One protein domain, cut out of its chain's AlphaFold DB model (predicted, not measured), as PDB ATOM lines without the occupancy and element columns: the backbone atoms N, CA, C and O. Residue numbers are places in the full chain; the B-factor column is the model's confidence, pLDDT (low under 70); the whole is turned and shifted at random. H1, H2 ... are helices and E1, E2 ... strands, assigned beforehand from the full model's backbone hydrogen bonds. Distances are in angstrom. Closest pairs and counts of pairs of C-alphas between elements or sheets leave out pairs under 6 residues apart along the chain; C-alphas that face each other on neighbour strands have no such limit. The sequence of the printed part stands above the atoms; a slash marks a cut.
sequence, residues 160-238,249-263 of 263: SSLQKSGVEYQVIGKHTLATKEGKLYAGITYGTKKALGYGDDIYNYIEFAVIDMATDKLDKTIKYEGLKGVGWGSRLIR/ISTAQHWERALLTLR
ATOM      1  N   SER A 160     156.409 173.922 247.743       97.56
ATOM      2  CA  SER A 160     156.499 173.135 248.982       97.56
ATOM      3  C   SER A 160     157.824 172.379 249.119       97.56
ATOM      4  O   SER A 160     158.244 172.076 250.232       97.56
ATOM      5  N   SER A 161     158.544 172.143 248.015       97.06
ATOM      6  CA  SER A 161     159.911 171.604 248.032       97.06
ATOM      7  C   SER A 161     160.926 172.506 248.750       97.06
ATOM      8  O   SER A 161     162.007 172.042 249.093       97.06
ATOM      9  N   LEU A 162     160.601 173.786 248.966       97.44
ATOM     10  CA  LEU A 162     161.419 174.745 249.714       97.44
ATOM     11  C   LEU A 162     161.101 174.766 251.215       97.44
ATOM     12  O   LEU A 162     161.694 175.562 251.948       97.44
ATOM     13  N   GLN A 163     160.166 173.939 251.692       97.00
ATOM     14  CA  GLN A 163     159.842 173.859 253.112       97.00
ATOM     15  C   GLN A 163     161.085 173.497 253.925       97.00
ATOM     16  O   GLN A 163     161.769 172.509 253.659       97.00
ATOM     17  N   LYS A 164     161.345 174.278 254.972       95.19
ATOM     18  CA  LYS A 164     162.438 174.038 255.905       95.19
ATOM     19  C   LYS A 164     161.903 173.454 257.206       95.19
ATOM     20  O   LYS A 164     160.973 173.992 257.808       95.19
ATOM     21  N   SER A 165     162.486 172.342 257.649       94.00
ATOM     22  CA  SER A 165     162.151 171.722 258.934       94.00
ATOM     23  C   SER A 165     162.585 172.611 260.102       94.00
ATOM     24  O   SER A 165     163.650 173.225 260.050       94.00
ATOM     25  N   GLY A 166     161.791 172.641 261.173       92.06
ATOM     26  CA  GLY A 166     162.108 173.413 262.381       92.06
ATOM     27  C   GLY A 166     161.844 174.918 262.273       92.06
ATOM     28  O   GLY A 166     162.135 175.644 263.218       92.06
ATOM     29  N   VAL A 167     161.278 175.396 261.157       93.62
ATOM     30  CA  VAL A 167     160.787 176.774 261.028       93.62
ATOM     31  C   VAL A 167     159.301 176.813 261.374       93.62
ATOM     32  O   VAL A 167     158.499 176.116 260.757       93.62
ATOM     33  N   GLU A 168     158.932 177.639 262.352       93.75
ATOM     34  CA  GLU A 168     157.551 177.747 262.841       93.75
ATOM     35  C   GLU A 168     156.603 178.379 261.809       93.75
ATOM     36  O   GLU A 168     155.464 177.933 261.640       93.75
ATOM     37  N   TYR A 169     157.072 179.427 261.129       95.19
ATOM     38  CA  TYR A 169     156.332 180.132 260.096       95.19
ATOM     39  C   TYR A 169     157.236 180.409 258.894       95.19
ATOM     40  O   TYR A 169     158.244 181.110 258.994       95.19
ATOM     41  N   GLN A 170     156.857 179.850 257.746       96.06
ATOM     42  CA  GLN A 170     157.532 180.058 256.473       96.06
ATOM     43  C   GLN A 170     156.505 180.441 255.412       96.06
ATOM     44  O   GLN A 170     155.477 179.777 255.271       96.06
ATOM     45  N   VAL A 171     156.794 181.501 254.662       96.25
ATOM     46  CA  VAL A 171     155.910 182.003 253.607       96.25
ATOM     47  C   VAL A 171     156.721 182.540 252.437       96.25
ATOM     48  O   VAL A 171     157.747 183.193 252.623       96.25
ATOM     49  N   ILE A 172     156.261 182.271 251.220       96.19
ATOM     50  CA  ILE A 172     156.873 182.768 249.991       96.19
ATOM     51  C   ILE A 172     156.046 183.925 249.447       96.19
ATOM     52  O   ILE A 172     154.822 183.892 249.419       96.19
ATOM     53  N   GLY A 173     156.726 184.979 249.008       94.12
ATOM     54  CA  GLY A 173     156.099 186.131 248.378       94.12
ATOM     55  C   GLY A 173     155.473 187.128 249.349       94.12
ATOM     56  O   GLY A 173     154.912 188.108 248.887       94.12
ATOM     57  N   LYS A 174     155.573 186.962 250.674       92.00
ATOM     58  CA  LYS A 174     154.941 187.885 251.643       92.00
ATOM     59  C   LYS A 174     155.407 189.327 251.447       92.00
ATOM     60  O   LYS A 174     154.608 190.241 251.216       92.00
ATOM     61  N   HIS A 175     156.723 189.518 251.442       87.38
ATOM     62  CA  HIS A 175     157.315 190.853 251.359       87.38
ATOM     63  C   HIS A 175     157.669 191.262 249.936       87.38
ATOM     64  O   HIS A 175     157.441 192.414 249.567       87.38
ATOM     65  N   THR A 176     158.121 190.319 249.104       89.31
ATOM     66  CA  THR A 176     158.532 190.604 247.721       89.31
ATOM     67  C   THR A 176     157.954 189.605 246.731       89.31
ATOM     68  O   THR A 176     158.213 188.409 246.833       89.31
ATOM     69  N   LEU A 177     157.256 190.136 245.729       93.38
ATOM     70  CA  LEU A 177     157.021 189.495 244.438       93.38
ATOM     71  C   LEU A 177     157.458 190.474 243.358       93.38
ATOM     72  O   LEU A 177     157.043 191.638 243.380       93.38
ATOM     73  N   ALA A 178     158.288 190.018 242.429       93.12
ATOM     74  CA  ALA A 178     158.751 190.849 241.334       93.12
ATOM     75  C   ALA A 178     159.150 190.024 240.113       93.12
ATOM     76  O   ALA A 178     159.544 188.871 240.238       93.12
ATOM     77  N   THR A 179     159.081 190.627 238.930       93.88
ATOM     78  CA  THR A 179     159.396 189.953 237.668       93.88
ATOM     79  C   THR A 179     160.502 190.682 236.925       93.88
ATOM     80  O   THR A 179     160.451 191.908 236.792       93.88
ATOM     81  N   LYS A 180     161.478 189.942 236.402       91.69
ATOM     82  CA  LYS A 180     162.552 190.467 235.551       91.69
ATOM     83  C   LYS A 180     163.031 189.352 234.622       91.69
ATOM     84  O   LYS A 180     163.181 188.226 235.072       91.69
ATOM     85  N   GLU A 181     163.233 189.668 233.340       93.81
ATOM     86  CA  GLU A 181     163.871 188.763 232.360       93.81
ATOM     87  C   GLU A 181     163.247 187.353 232.301       93.81
ATOM     88  O   GLU A 181     163.936 186.341 232.291       93.81
ATOM     89  N   GLY A 182     161.910 187.277 232.296       95.25
ATOM     90  CA  GLY A 182     161.189 185.996 232.240       95.25
ATOM     91  C   GLY A 182     161.237 185.175 233.534       95.25
ATOM     92  O   GLY A 182     160.783 184.031 233.548       95.25
ATOM     93  N   LYS A 183     161.759 185.744 234.627       97.56
ATOM     94  CA  LYS A 183     161.796 185.125 235.951       97.56
ATOM     95  C   LYS A 183     160.894 185.859 236.938       97.56
ATOM     96  O   LYS A 183     160.820 187.092 236.946       97.56
ATOM     97  N   LEU A 184     160.253 185.084 237.806       97.88
ATOM     98  CA  LEU A 184     159.558 185.553 238.997       97.88
ATOM     99  C   LEU A 184     160.478 185.361 240.205       97.88
ATOM    100  O   LEU A 184     160.939 184.259 240.487       97.88
ATOM    101  N   TYR A 185     160.712 186.448 240.929       97.19
ATOM    102  CA  TYR A 185     161.461 186.484 242.175       97.19
ATOM    103  C   TYR A 185     160.468 186.598 243.323       97.19
ATOM    104  O   TYR A 185     159.745 187.594 243.436       97.19
ATOM    105  N   ALA A 186     160.442 185.580 244.177       96.56
ATOM    106  CA  ALA A 186     159.582 185.537 245.349       96.56
ATOM    107  C   ALA A 186     160.435 185.404 246.611       96.56
ATOM    108  O   ALA A 186     161.170 184.431 246.771       96.56
ATOM    109  N   GLY A 187     160.362 186.400 247.495       94.50
ATOM    110  CA  GLY A 187     161.111 186.375 248.753       94.50
ATOM    111  C   GLY A 187     160.598 185.263 249.665       94.50
ATOM    112  O   GLY A 187     159.386 185.105 249.800       94.50
ATOM    113  N   ILE A 188     161.502 184.508 250.281       95.00
ATOM    114  CA  ILE A 188     161.183 183.477 251.267       95.00
ATOM    115  C   ILE A 188     161.379 184.081 252.651       95.00
ATOM    116  O   ILE A 188     162.473 184.515 253.008       95.00
ATOM    117  N   THR A 189     160.305 184.120 253.423       93.25
ATOM    118  CA  THR A 189     160.306 184.640 254.784       93.25
ATOM    119  C   THR A 189     160.296 183.480 255.759       93.25
ATOM    120  O   THR A 189     159.466 182.579 255.640       93.25
ATOM    121  N   TYR A 190     161.196 183.537 256.737       93.56
ATOM    122  CA  TYR A 190     161.283 182.592 257.841       93.56
ATOM    123  C   TYR A 190     161.134 183.383 259.139       93.56
ATOM    124  O   TYR A 190     162.030 184.143 259.503       93.56
ATOM    125  N   GLY A 191     160.010 183.216 259.823       92.19
ATOM    126  CA  GLY A 191     159.677 183.978 261.020       92.19
ATOM    127  C   GLY A 191     158.953 183.132 262.055       92.19
ATOM    128  O   GLY A 191     159.016 181.898 262.043       92.19
ATOM    129  N   THR A 192     158.235 183.812 262.940       91.81
ATOM    130  CA  THR A 192     157.381 183.207 263.964       91.81
ATOM    131  C   THR A 192     155.913 183.407 263.608       91.81
ATOM    132  O   THR A 192     155.550 184.275 262.808       91.81
ATOM    133  N   LYS A 193     155.017 182.648 264.244       91.50
ATOM    134  CA  LYS A 193     153.573 182.896 264.078       91.50
ATOM    135  C   LYS A 193     153.105 184.170 264.783       91.50
ATOM    136  O   LYS A 193     152.014 184.650 264.491       91.50
ATOM    137  N   LYS A 194     153.919 184.736 265.684       90.81
ATOM    138  CA  LYS A 194     153.574 185.942 266.447       90.81
ATOM    139  C   LYS A 194     153.547 187.192 265.570       90.81
ATOM    140  O   LYS A 194     152.615 187.980 265.703       90.81
ATOM    141  N   ALA A 195     154.548 187.388 264.709       87.88
ATOM    142  CA  ALA A 195     154.601 188.552 263.819       87.88
ATOM    143  C   ALA A 195     154.446 188.192 262.334       87.88
ATOM    144  O   ALA A 195     154.467 189.085 261.491       87.88
ATOM    145  N   LEU A 196     154.226 186.912 262.005       89.12
ATOM    146  CA  LEU A 196     153.917 186.439 260.651       89.12
ATOM    147  C   LEU A 196     154.956 186.891 259.614       89.12
ATOM    148  O   LEU A 196     154.617 187.212 258.466       89.12
ATOM    149  N   GLY A 197     156.227 186.912 260.021       85.62
ATOM    150  CA  GLY A 197     157.341 187.317 259.176       85.62
ATOM    151  C   GLY A 197     157.618 188.822 259.160       85.62
ATOM    152  O   GLY A 197     158.492 189.252 258.411       85.62
ATOM    153  N   TYR A 198     156.882 189.650 259.909       85.69
ATOM    154  CA  TYR A 198     157.114 191.094 259.984       85.69
ATOM    155  C   TYR A 198     158.024 191.456 261.161       85.69
ATOM    156  O   TYR A 198     157.560 191.710 262.270       85.69
ATOM    157  N   GLY A 199     159.330 191.547 260.894       83.12
ATOM    158  CA  GLY A 199     160.326 191.992 261.879       83.12
ATOM    159  C   GLY A 199     160.742 190.918 262.890       83.12
ATOM    160  O   GLY A 199     161.439 191.228 263.853       83.12
ATOM    161  N   ASP A 200     160.341 189.670 262.666       87.50
ATOM    162  CA  ASP A 200     160.661 188.496 263.480       87.50
ATOM    163  C   ASP A 200     161.471 187.448 262.699       87.50
ATOM    164  O   ASP A 200     161.383 186.252 262.982       87.50
ATOM    165  N   ASP A 201     162.259 187.888 261.712       88.25
ATOM    166  CA  ASP A 201     163.099 187.000 260.910       88.25
ATOM    167  C   ASP A 201     164.090 186.220 261.790       88.25
ATOM    168  O   ASP A 201     164.932 186.789 262.500       88.25
ATOM    169  N   ILE A 202     164.028 184.892 261.702       91.12
ATOM    170  CA  ILE A 202     164.856 183.995 262.526       91.12
ATOM    171  C   ILE A 202     166.248 183.748 261.931       91.12
ATOM    172  O   ILE A 202     167.136 183.244 262.616       91.12
ATOM    173  N   TYR A 203     166.465 184.128 260.670       90.31
ATOM    174  CA  TYR A 203     167.754 184.015 259.986       90.31
ATOM    175  C   TYR A 203     168.361 185.388 259.680       90.31
ATOM    176  O   TYR A 203     167.656 186.388 259.614       90.31
ATOM    177  N   ASN A 204     169.688 185.435 259.519       89.44
ATOM    178  CA  ASN A 204     170.449 186.641 259.162       89.44
ATOM    179  C   ASN A 204     170.785 186.697 257.663       89.44
ATOM    180  O   ASN A 204     171.907 187.026 257.283       89.44
ATOM    181  N   TYR A 205     169.826 186.310 256.829       87.88
ATOM    182  CA  TYR A 205     169.900 186.434 255.381       87.88
ATOM    183  C   TYR A 205     168.505 186.682 254.820       87.88
ATOM    184  O   TYR A 205     167.498 186.304 255.422       87.88
ATOM    185  N   ILE A 206     168.464 187.241 253.615       88.81
ATOM    186  CA  ILE A 206     167.268 187.229 252.773       88.81
ATOM    187  C   ILE A 206     167.446 186.169 251.692       88.81
ATOM    188  O   ILE A 206     168.525 186.029 251.115       88.81
ATOM    189  N   GLU A 207     166.393 185.406 251.420       92.88
ATOM    190  CA  GLU A 207     166.393 184.364 250.398       92.88
ATOM    191  C   GLU A 207     165.269 184.614 249.398       92.88
ATOM    192  O   GLU A 207     164.184 185.067 249.762       92.88
ATOM    193  N   PHE A 208     165.519 184.310 248.129       95.38
ATOM    194  CA  PHE A 208     164.518 184.356 247.073       95.38
ATOM    195  C   PHE A 208     164.444 183.021 246.353       95.38
ATOM    196  O   PHE A 208     165.472 182.455 245.987       95.38
ATOM    197  N   ALA A 209     163.223 182.581 246.067       97.94
ATOM    198  CA  ALA A 209     162.960 181.620 245.012       97.94
ATOM    199  C   ALA A 209     163.003 182.343 243.659       97.94
ATOM    200  O   ALA A 209     162.337 183.367 243.475       97.94
ATOM    201  N   VAL A 210     163.786 181.809 242.723       98.12
ATOM    202  CA  VAL A 210     163.825 182.243 241.324       98.12
ATOM    203  C   VAL A 210     163.052 181.217 240.512       98.12
ATOM    204  O   VAL A 210     163.421 180.045 240.475       98.12
ATOM    205  N   ILE A 211     161.963 181.651 239.893       98.62
ATOM    206  CA  ILE A 211     161.006 180.781 239.211       98.62
ATOM    207  C   ILE A 211     160.978 181.160 237.737       98.62
ATOM    208  O   ILE A 211     160.885 182.338 237.389       98.62
ATOM    209  N   ASP A 212     161.052 180.163 236.870       98.06
ATOM    210  CA  ASP A 212     160.910 180.348 235.437       98.06
ATOM    211  C   ASP A 212     159.438 180.565 235.063       98.06
ATOM    212  O   ASP A 212     158.591 179.715 235.329       98.06
ATOM    213  N   MET A 213     159.112 181.712 234.462       97.19
ATOM    214  CA  MET A 213     157.715 182.075 234.190       97.19
ATOM    215  C   MET A 213     157.110 181.343 232.987       97.19
ATOM    216  O   MET A 213     155.891 181.361 232.830       97.19
ATOM    217  N   ALA A 214     157.931 180.737 232.124       96.50
ATOM    218  CA  ALA A 214     157.443 179.967 230.982       96.50
ATOM    219  C   ALA A 214     157.047 178.547 231.399       96.50
ATOM    220  O   ALA A 214     156.083 177.991 230.879       96.50
ATOM    221  N   THR A 215     157.787 177.968 232.344       97.50
ATOM    222  CA  THR A 215     157.592 176.586 232.802       97.50
ATOM    223  C   THR A 215     156.907 176.471 234.159       97.50
ATOM    224  O   THR A 215     156.534 175.363 234.536       97.50
ATOM    225  N   ASP A 216     156.755 177.580 234.892       97.31
ATOM    226  CA  ASP A 216     156.260 177.632 236.274       97.31
ATOM    227  C   ASP A 216     157.101 176.803 237.265       97.31
ATOM    228  O   ASP A 216     156.630 176.428 238.340       97.31
ATOM    229  N   LYS A 217     158.359 176.504 236.923       98.06
ATOM    230  CA  LYS A 217     159.252 175.679 237.745       98.06
ATOM    231  C   LYS A 217     160.245 176.530 238.518       98.06
ATOM    232  O   LYS A 217     160.762 177.530 238.016       98.06
ATOM    233  N   LEU A 218     160.545 176.093 239.739       98.31
ATOM    234  CA  LEU A 218     161.681 176.601 240.499       98.31
ATOM    235  C   LEU A 218     162.969 176.338 239.706       98.31
ATOM    236  O   LEU A 218     163.254 175.200 239.346       98.31
ATOM    237  N   ASP A 219     163.731 177.397 239.460       97.56
ATOM    238  CA  ASP A 219     165.048 177.341 238.827       97.56
ATOM    239  C   ASP A 219     166.119 177.133 239.910       97.56
ATOM    240  O   ASP A 219     166.832 176.133 239.939       97.56
ATOM    241  N   LYS A 220     166.164 178.054 240.881       97.94
ATOM    242  CA  LYS A 220     167.104 178.034 242.011       97.94
ATOM    243  C   LYS A 220     166.619 178.911 243.163       97.94
ATOM    244  O   LYS A 220     165.661 179.671 243.010       97.94
ATOM    245  N   THR A 221     167.332 178.871 244.288       97.50
ATOM    246  CA  THR A 221     167.254 179.929 245.303       97.50
ATOM    247  C   THR A 221     168.513 180.791 245.298       97.50
ATOM    248  O   THR A 221     169.594 180.347 244.908       97.50
ATOM    249  N   ILE A 222     168.365 182.057 245.686       94.88
ATOM    250  CA  ILE A 222     169.475 182.998 245.872       94.88
ATOM    251  C   ILE A 222     169.411 183.575 247.281       94.88
ATOM    252  O   ILE A 222     168.322 183.862 247.780       94.88
ATOM    253  N   LYS A 223     170.570 183.737 247.918       93.06
ATOM    254  CA  LYS A 223     170.699 184.205 249.301       93.06
ATOM    255  C   LYS A 223     171.618 185.411 249.378       93.06
ATOM    256  O   LYS A 223     172.638 185.453 248.694       93.06
ATOM    257  N   TYR A 224     171.264 186.350 250.244       87.06
ATOM    258  CA  TYR A 224     172.090 187.502 250.576       87.06
ATOM    259  C   TYR A 224     172.262 187.564 252.091       87.06
ATOM    260  O   TYR A 224     171.314 187.847 252.829       87.06
ATOM    261  N   GLU A 225     173.476 187.256 252.535       90.12
ATOM    262  CA  GLU A 225     173.862 187.202 253.943       90.12
ATOM    263  C   GLU A 225     173.937 188.598 254.576       90.12
ATOM    264  O   GLU A 225     174.150 189.603 253.898       90.12
ATOM    265  N   GLY A 226     173.788 188.657 255.899       83.94
ATOM    266  CA  GLY A 226     173.921 189.891 256.677       83.94
ATOM    267  C   GLY A 226     172.724 190.839 256.573       83.94
ATOM    268  O   GLY A 226     172.791 191.957 257.080       83.94
ATOM    269  N   LEU A 227     171.635 190.406 255.934       78.25
ATOM    270  CA  LEU A 227     170.399 191.166 255.786       78.25
ATOM    271  C   LEU A 227     169.273 190.501 256.591       78.25
ATOM    272  O   LEU A 227     169.068 189.293 256.502       78.25
ATOM    273  N   LYS A 228     168.517 191.308 257.343       72.56
ATOM    274  CA  LYS A 228     167.271 190.927 258.032       72.56
ATOM    275  C   LYS A 228     166.173 191.920 257.698       72.56
ATOM    276  O   LYS A 228     166.476 193.063 257.365       72.56
ATOM    277  N   GLY A 229     164.916 191.520 257.855       62.41
ATOM    278  CA  GLY A 229     163.803 192.451 257.746       62.41
ATOM    279  C   GLY A 229     163.639 192.963 256.327       62.41
ATOM    280  O   GLY A 229     163.924 194.123 256.024       62.41
ATOM    281  N   VAL A 230     163.109 192.116 255.447       62.38
ATOM    282  CA  VAL A 230     162.468 192.627 254.235       62.38
ATOM    283  C   VAL A 230     161.189 193.311 254.721       62.38
ATOM    284  O   VAL A 230     160.215 192.638 255.027       62.38
ATOM    285  N   GLY A 231     161.235 194.631 254.934       60.88
ATOM    286  CA  GLY A 231     160.131 195.394 255.530       60.88
ATOM    287  C   GLY A 231     158.797 195.265 254.776       60.88
ATOM    288  O   GLY A 231     158.667 194.536 253.795       60.88
ATOM    289  N   TRP A 232     157.783 196.015 255.214       58.34
ATOM    290  CA  TRP A 232     156.422 195.946 254.671       58.34
ATOM    291  C   TRP A 232     156.366 196.226 253.157       58.34
ATOM    292  O   TRP A 232     156.258 197.368 252.720       58.34
ATOM    293  N   GLY A 233     156.401 195.162 252.350       54.03
ATOM    294  CA  GLY A 233     156.220 195.226 250.903       54.03
ATOM    295  C   GLY A 233     157.353 195.937 250.158       54.03
ATOM    296  O   GLY A 233     157.112 196.973 249.537       54.03
ATOM    297  N   SER A 234     158.567 195.379 250.148       47.88
ATOM    298  CA  SER A 234     159.634 195.874 249.272       47.88
ATOM    299  C   SER A 234     159.232 195.739 247.801       47.88
ATOM    300  O   SER A 234     158.867 194.670 247.305       47.88
ATOM    301  N   ARG A 235     159.278 196.868 247.091       45.78
ATOM    302  CA  ARG A 235     159.172 196.913 245.631       45.78
ATOM    303  C   ARG A 235     160.565 196.680 245.047       45.78
ATOM    304  O   ARG A 235     161.521 197.285 245.522       45.78
ATOM    305  N   LEU A 236     160.665 195.916 243.959       36.03
ATOM    306  CA  LEU A 236     161.733 196.165 242.992       36.03
ATOM    307  C   LEU A 236     161.346 197.442 242.239       36.03
ATOM    308  O   LEU A 236     160.377 197.454 241.478       36.03
ATOM    309  N   ILE A 237     162.044 198.543 242.509       33.69
ATOM    310  CA  ILE A 237     161.885 199.776 241.741       33.69
ATOM    311  C   ILE A 237     162.468 199.506 240.352       33.69
ATOM    312  O   ILE A 237     163.660 199.247 240.199       33.69
ATOM    313  N   ARG A 238     161.614 199.551 239.327       27.23
ATOM    314  CA  ARG A 238     162.059 199.612 237.935       27.23
ATOM    315  C   ARG A 238     162.787 200.949 237.777       27.23
ATOM    316  O   ARG A 238     162.159 201.999 237.920       27.23
ATOM    317  N   ILE A 249     165.012 205.659 254.784       30.38
ATOM    318  CA  ILE A 249     166.423 205.473 255.146       30.38
ATOM    319  C   ILE A 249     166.574 204.160 255.927       30.38
ATOM    320  O   ILE A 249     166.278 204.087 257.114       30.38
ATOM    321  N   SER A 250     166.981 203.109 255.209       27.36
ATOM    322  CA  SER A 250     168.073 202.169 255.558       27.36
ATOM    323  C   SER A 250     167.978 200.896 254.709       27.36
ATOM    324  O   SER A 250     168.988 200.385 254.229       27.36
ATOM    325  N   THR A 251     166.761 200.425 254.421       37.22
ATOM    326  CA  THR A 251     166.529 199.221 253.610       37.22
ATOM    327  C   THR A 251     166.721 199.492 252.120       37.22
ATOM    328  O   THR A 251     167.376 198.695 251.458       37.22
ATOM    329  N   ALA A 252     166.261 200.634 251.592       32.94
ATOM    330  CA  ALA A 252     166.379 200.988 250.168       32.94
ATOM    331  C   ALA A 252     167.833 201.012 249.641       32.94
ATOM    332  O   ALA A 252     168.088 200.538 248.537       32.94
ATOM    333  N   GLN A 253     168.800 201.471 250.446       27.70
ATOM    334  CA  GLN A 253     170.222 201.523 250.059       27.70
ATOM    335  C   GLN A 253     170.890 200.140 249.962       27.70
ATOM    336  O   GLN A 253     171.832 199.964 249.191       27.70
ATOM    337  N   HIS A 254     170.401 199.142 250.702       36.06
ATOM    338  CA  HIS A 254     170.916 197.772 250.607       36.06
ATOM    339  C   HIS A 254     170.381 197.051 249.354       36.06
ATOM    340  O   HIS A 254     171.075 196.209 248.781       36.06
ATOM    341  N   TRP A 255     169.196 197.442 248.862       40.69
ATOM    342  CA  TRP A 255     168.588 196.894 247.642       40.69
ATOM    343  C   TRP A 255     169.310 197.307 246.356       40.69
ATOM    344  O   TRP A 255     169.456 196.475 245.459       40.69
ATOM    345  N   GLU A 256     169.810 198.544 246.256       33.47
ATOM    346  CA  GLU A 256     170.595 198.970 245.087       33.47
ATOM    347  C   GLU A 256     171.856 198.113 244.912       33.47
ATOM    348  O   GLU A 256     172.162 197.702 243.793       33.47
ATOM    349  N   ARG A 257     172.540 197.742 246.005       33.72
ATOM    350  CA  ARG A 257     173.724 196.866 245.943       33.72
ATOM    351  C   ARG A 257     173.394 195.427 245.538       33.72
ATOM    352  O   ARG A 257     174.151 194.846 244.762       33.72
ATOM    353  N   ALA A 258     172.275 194.873 246.010       40.38
ATOM    354  CA  ALA A 258     171.846 193.511 245.672       40.38
ATOM    355  C   ALA A 258     171.372 193.365 244.210       40.38
ATOM    356  O   ALA A 258     171.474 192.286 243.630       40.38
ATOM    357  N   LEU A 259     170.875 194.448 243.597       39.75
ATOM    358  CA  LEU A 259     170.429 194.463 242.198       39.75
ATOM    359  C   LEU A 259     171.528 194.897 241.219       39.75
ATOM    360  O   LEU A 259     171.525 194.442 240.078       39.75
ATOM    361  N   LEU A 260     172.492 195.724 241.645       37.00
ATOM    362  CA  LEU A 260     173.688 196.058 240.854       37.00
ATOM    363  C   LEU A 260     174.597 194.843 240.613       37.00
ATOM    364  O   LEU A 260     175.356 194.840 239.647       37.00
ATOM    365  N   THR A 261     174.486 193.810 241.450       35.59
ATOM    366  CA  THR A 261     175.165 192.514 241.292       35.59
ATOM    367  C   THR A 261     174.398 191.514 240.417       35.59
ATOM    368  O   THR A 261     174.911 190.434 240.159       35.59
ATOM    369  N   LEU A 262     173.208 191.866 239.906       37.31
ATOM    370  CA  LEU A 262     172.494 191.107 238.864       37.31
ATOM    371  C   LEU A 262     172.889 191.564 237.443       37.31
ATOM    372  O   LEU A 262     172.027 191.641 236.562       37.31
ATOM    373  N   ARG A 263     174.161 191.932 237.250       33.41
ATOM    374  CA  ARG A 263     174.785 192.105 235.931       33.41
ATOM    375  C   ARG A 263     175.543 190.843 235.556       33.41
ATOM    376  O   ARG A 263     176.146 190.251 236.475       33.41
TER     377      ARG A 263
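What this domain is: This is residues 160 to 238 and 249 to 263 of the 263 residues of an uncharacterized protein of Siphonobacter sp. BAB-5404 (UniProt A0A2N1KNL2). The main body is one strongly twisted sheet of four antiparallel strands, two hairpins side by side, with the strands' lines turning by 76 degrees from edge strand E1 to edge strand E4. A single short helix, H1, sits off to one side of this sheet, nearest to it at the last residues of E4, and a cut in the model lies before it. The printed part has 94 residues, with four named strands and then one named helix in the order E1 E2 E3 E4 H1; across the sheet the strands also run E1, E2, E3, E4. This is a meander, each strand the antiparallel neighbour of the one before, and the class is mixed, helices and strands, with 10 residues in the helix and 38 in the strands. The whole is compact, with a radius of gyration of the C-alphas of 13.1 A, and the C-alphas span 35 by 35 by 20 A.

Where its parts are: The longest strand by residues is E1, residues 169 to 180, which runs 27.3 A from C-alpha 169 at (156.332, 180.132, 260.096) to C-alpha 180 at (162.552, 190.467, 235.551). E2, residues 183 to 191, is 25.2 A long. E3, residues 205 to 212, is 22.7 A long. E4, residues 217 to 225, is 24.7 A long and ends with C-alpha 225 at (173.862, 187.202, 253.943). H1, residues 251 to 260, is 15.0 A long and ends with C-alpha 260 at (173.688, 196.058, 240.854).

How they stand to each other: In the sheet, E2 and E3 are inner strands, and E1 and E4 are the edge strands. E2 and E3 form a hairpin and are antiparallel, at 146 degrees between their directions; N 184 and O 211 are 2.8 A apart and N 209 and O 186 are 2.9 A apart, both within hydrogen-bond range. E1 and E2 form a hairpin at 157 degrees, antiparallel, with N 173 and O 187 at 2.8 A and N 183 and O 180 at 2.9 A, both within hydrogen-bond range. In this pair the C-alphas of residues 173 and 186 face each other at 4.7 A, and those of 176 and 187 at 5.1 A. E3 and E4 form a hairpin at 160 degrees, antiparallel, with N 208 and O 222 at 2.9 A and N 224 and O 206 at 2.9 A, both within hydrogen-bond range. E1 and E4 are apart. The sheet's C-alphas lie up to 8.2 A off their best plane. H1 is not on the sheet, and it is apart from E1, E2 and E3. The closest C-alphas of E4 and H1 are those of Tyr 224 and Ala 258, 7.8 A apart, while the centres of these two elements are 17.0 A apart. In H1, 5 of 6 O i to N i+4 pairs are within hydrogen-bond range.

The domain as a whole: The two C-alphas farthest apart are those of Lys 194 and Arg 263, 37.7 A. The links E1 to E2 and E3 to E4 are tight, and the link E2 to E3, residues 192 to 204, is long. Residues 226 to 238 form another long stretch with no named element. Residues 239 to 248 are not printed, and the C-alphas of residues 238 and 249 are 18.7 A apart across this cut; the link from E4 to H1 is the link across the cut. Mean pLDDT is 79.0 over the printed part; residues 229 to 238 and 249 to 263 are under 70, and the mean of H1 is 36.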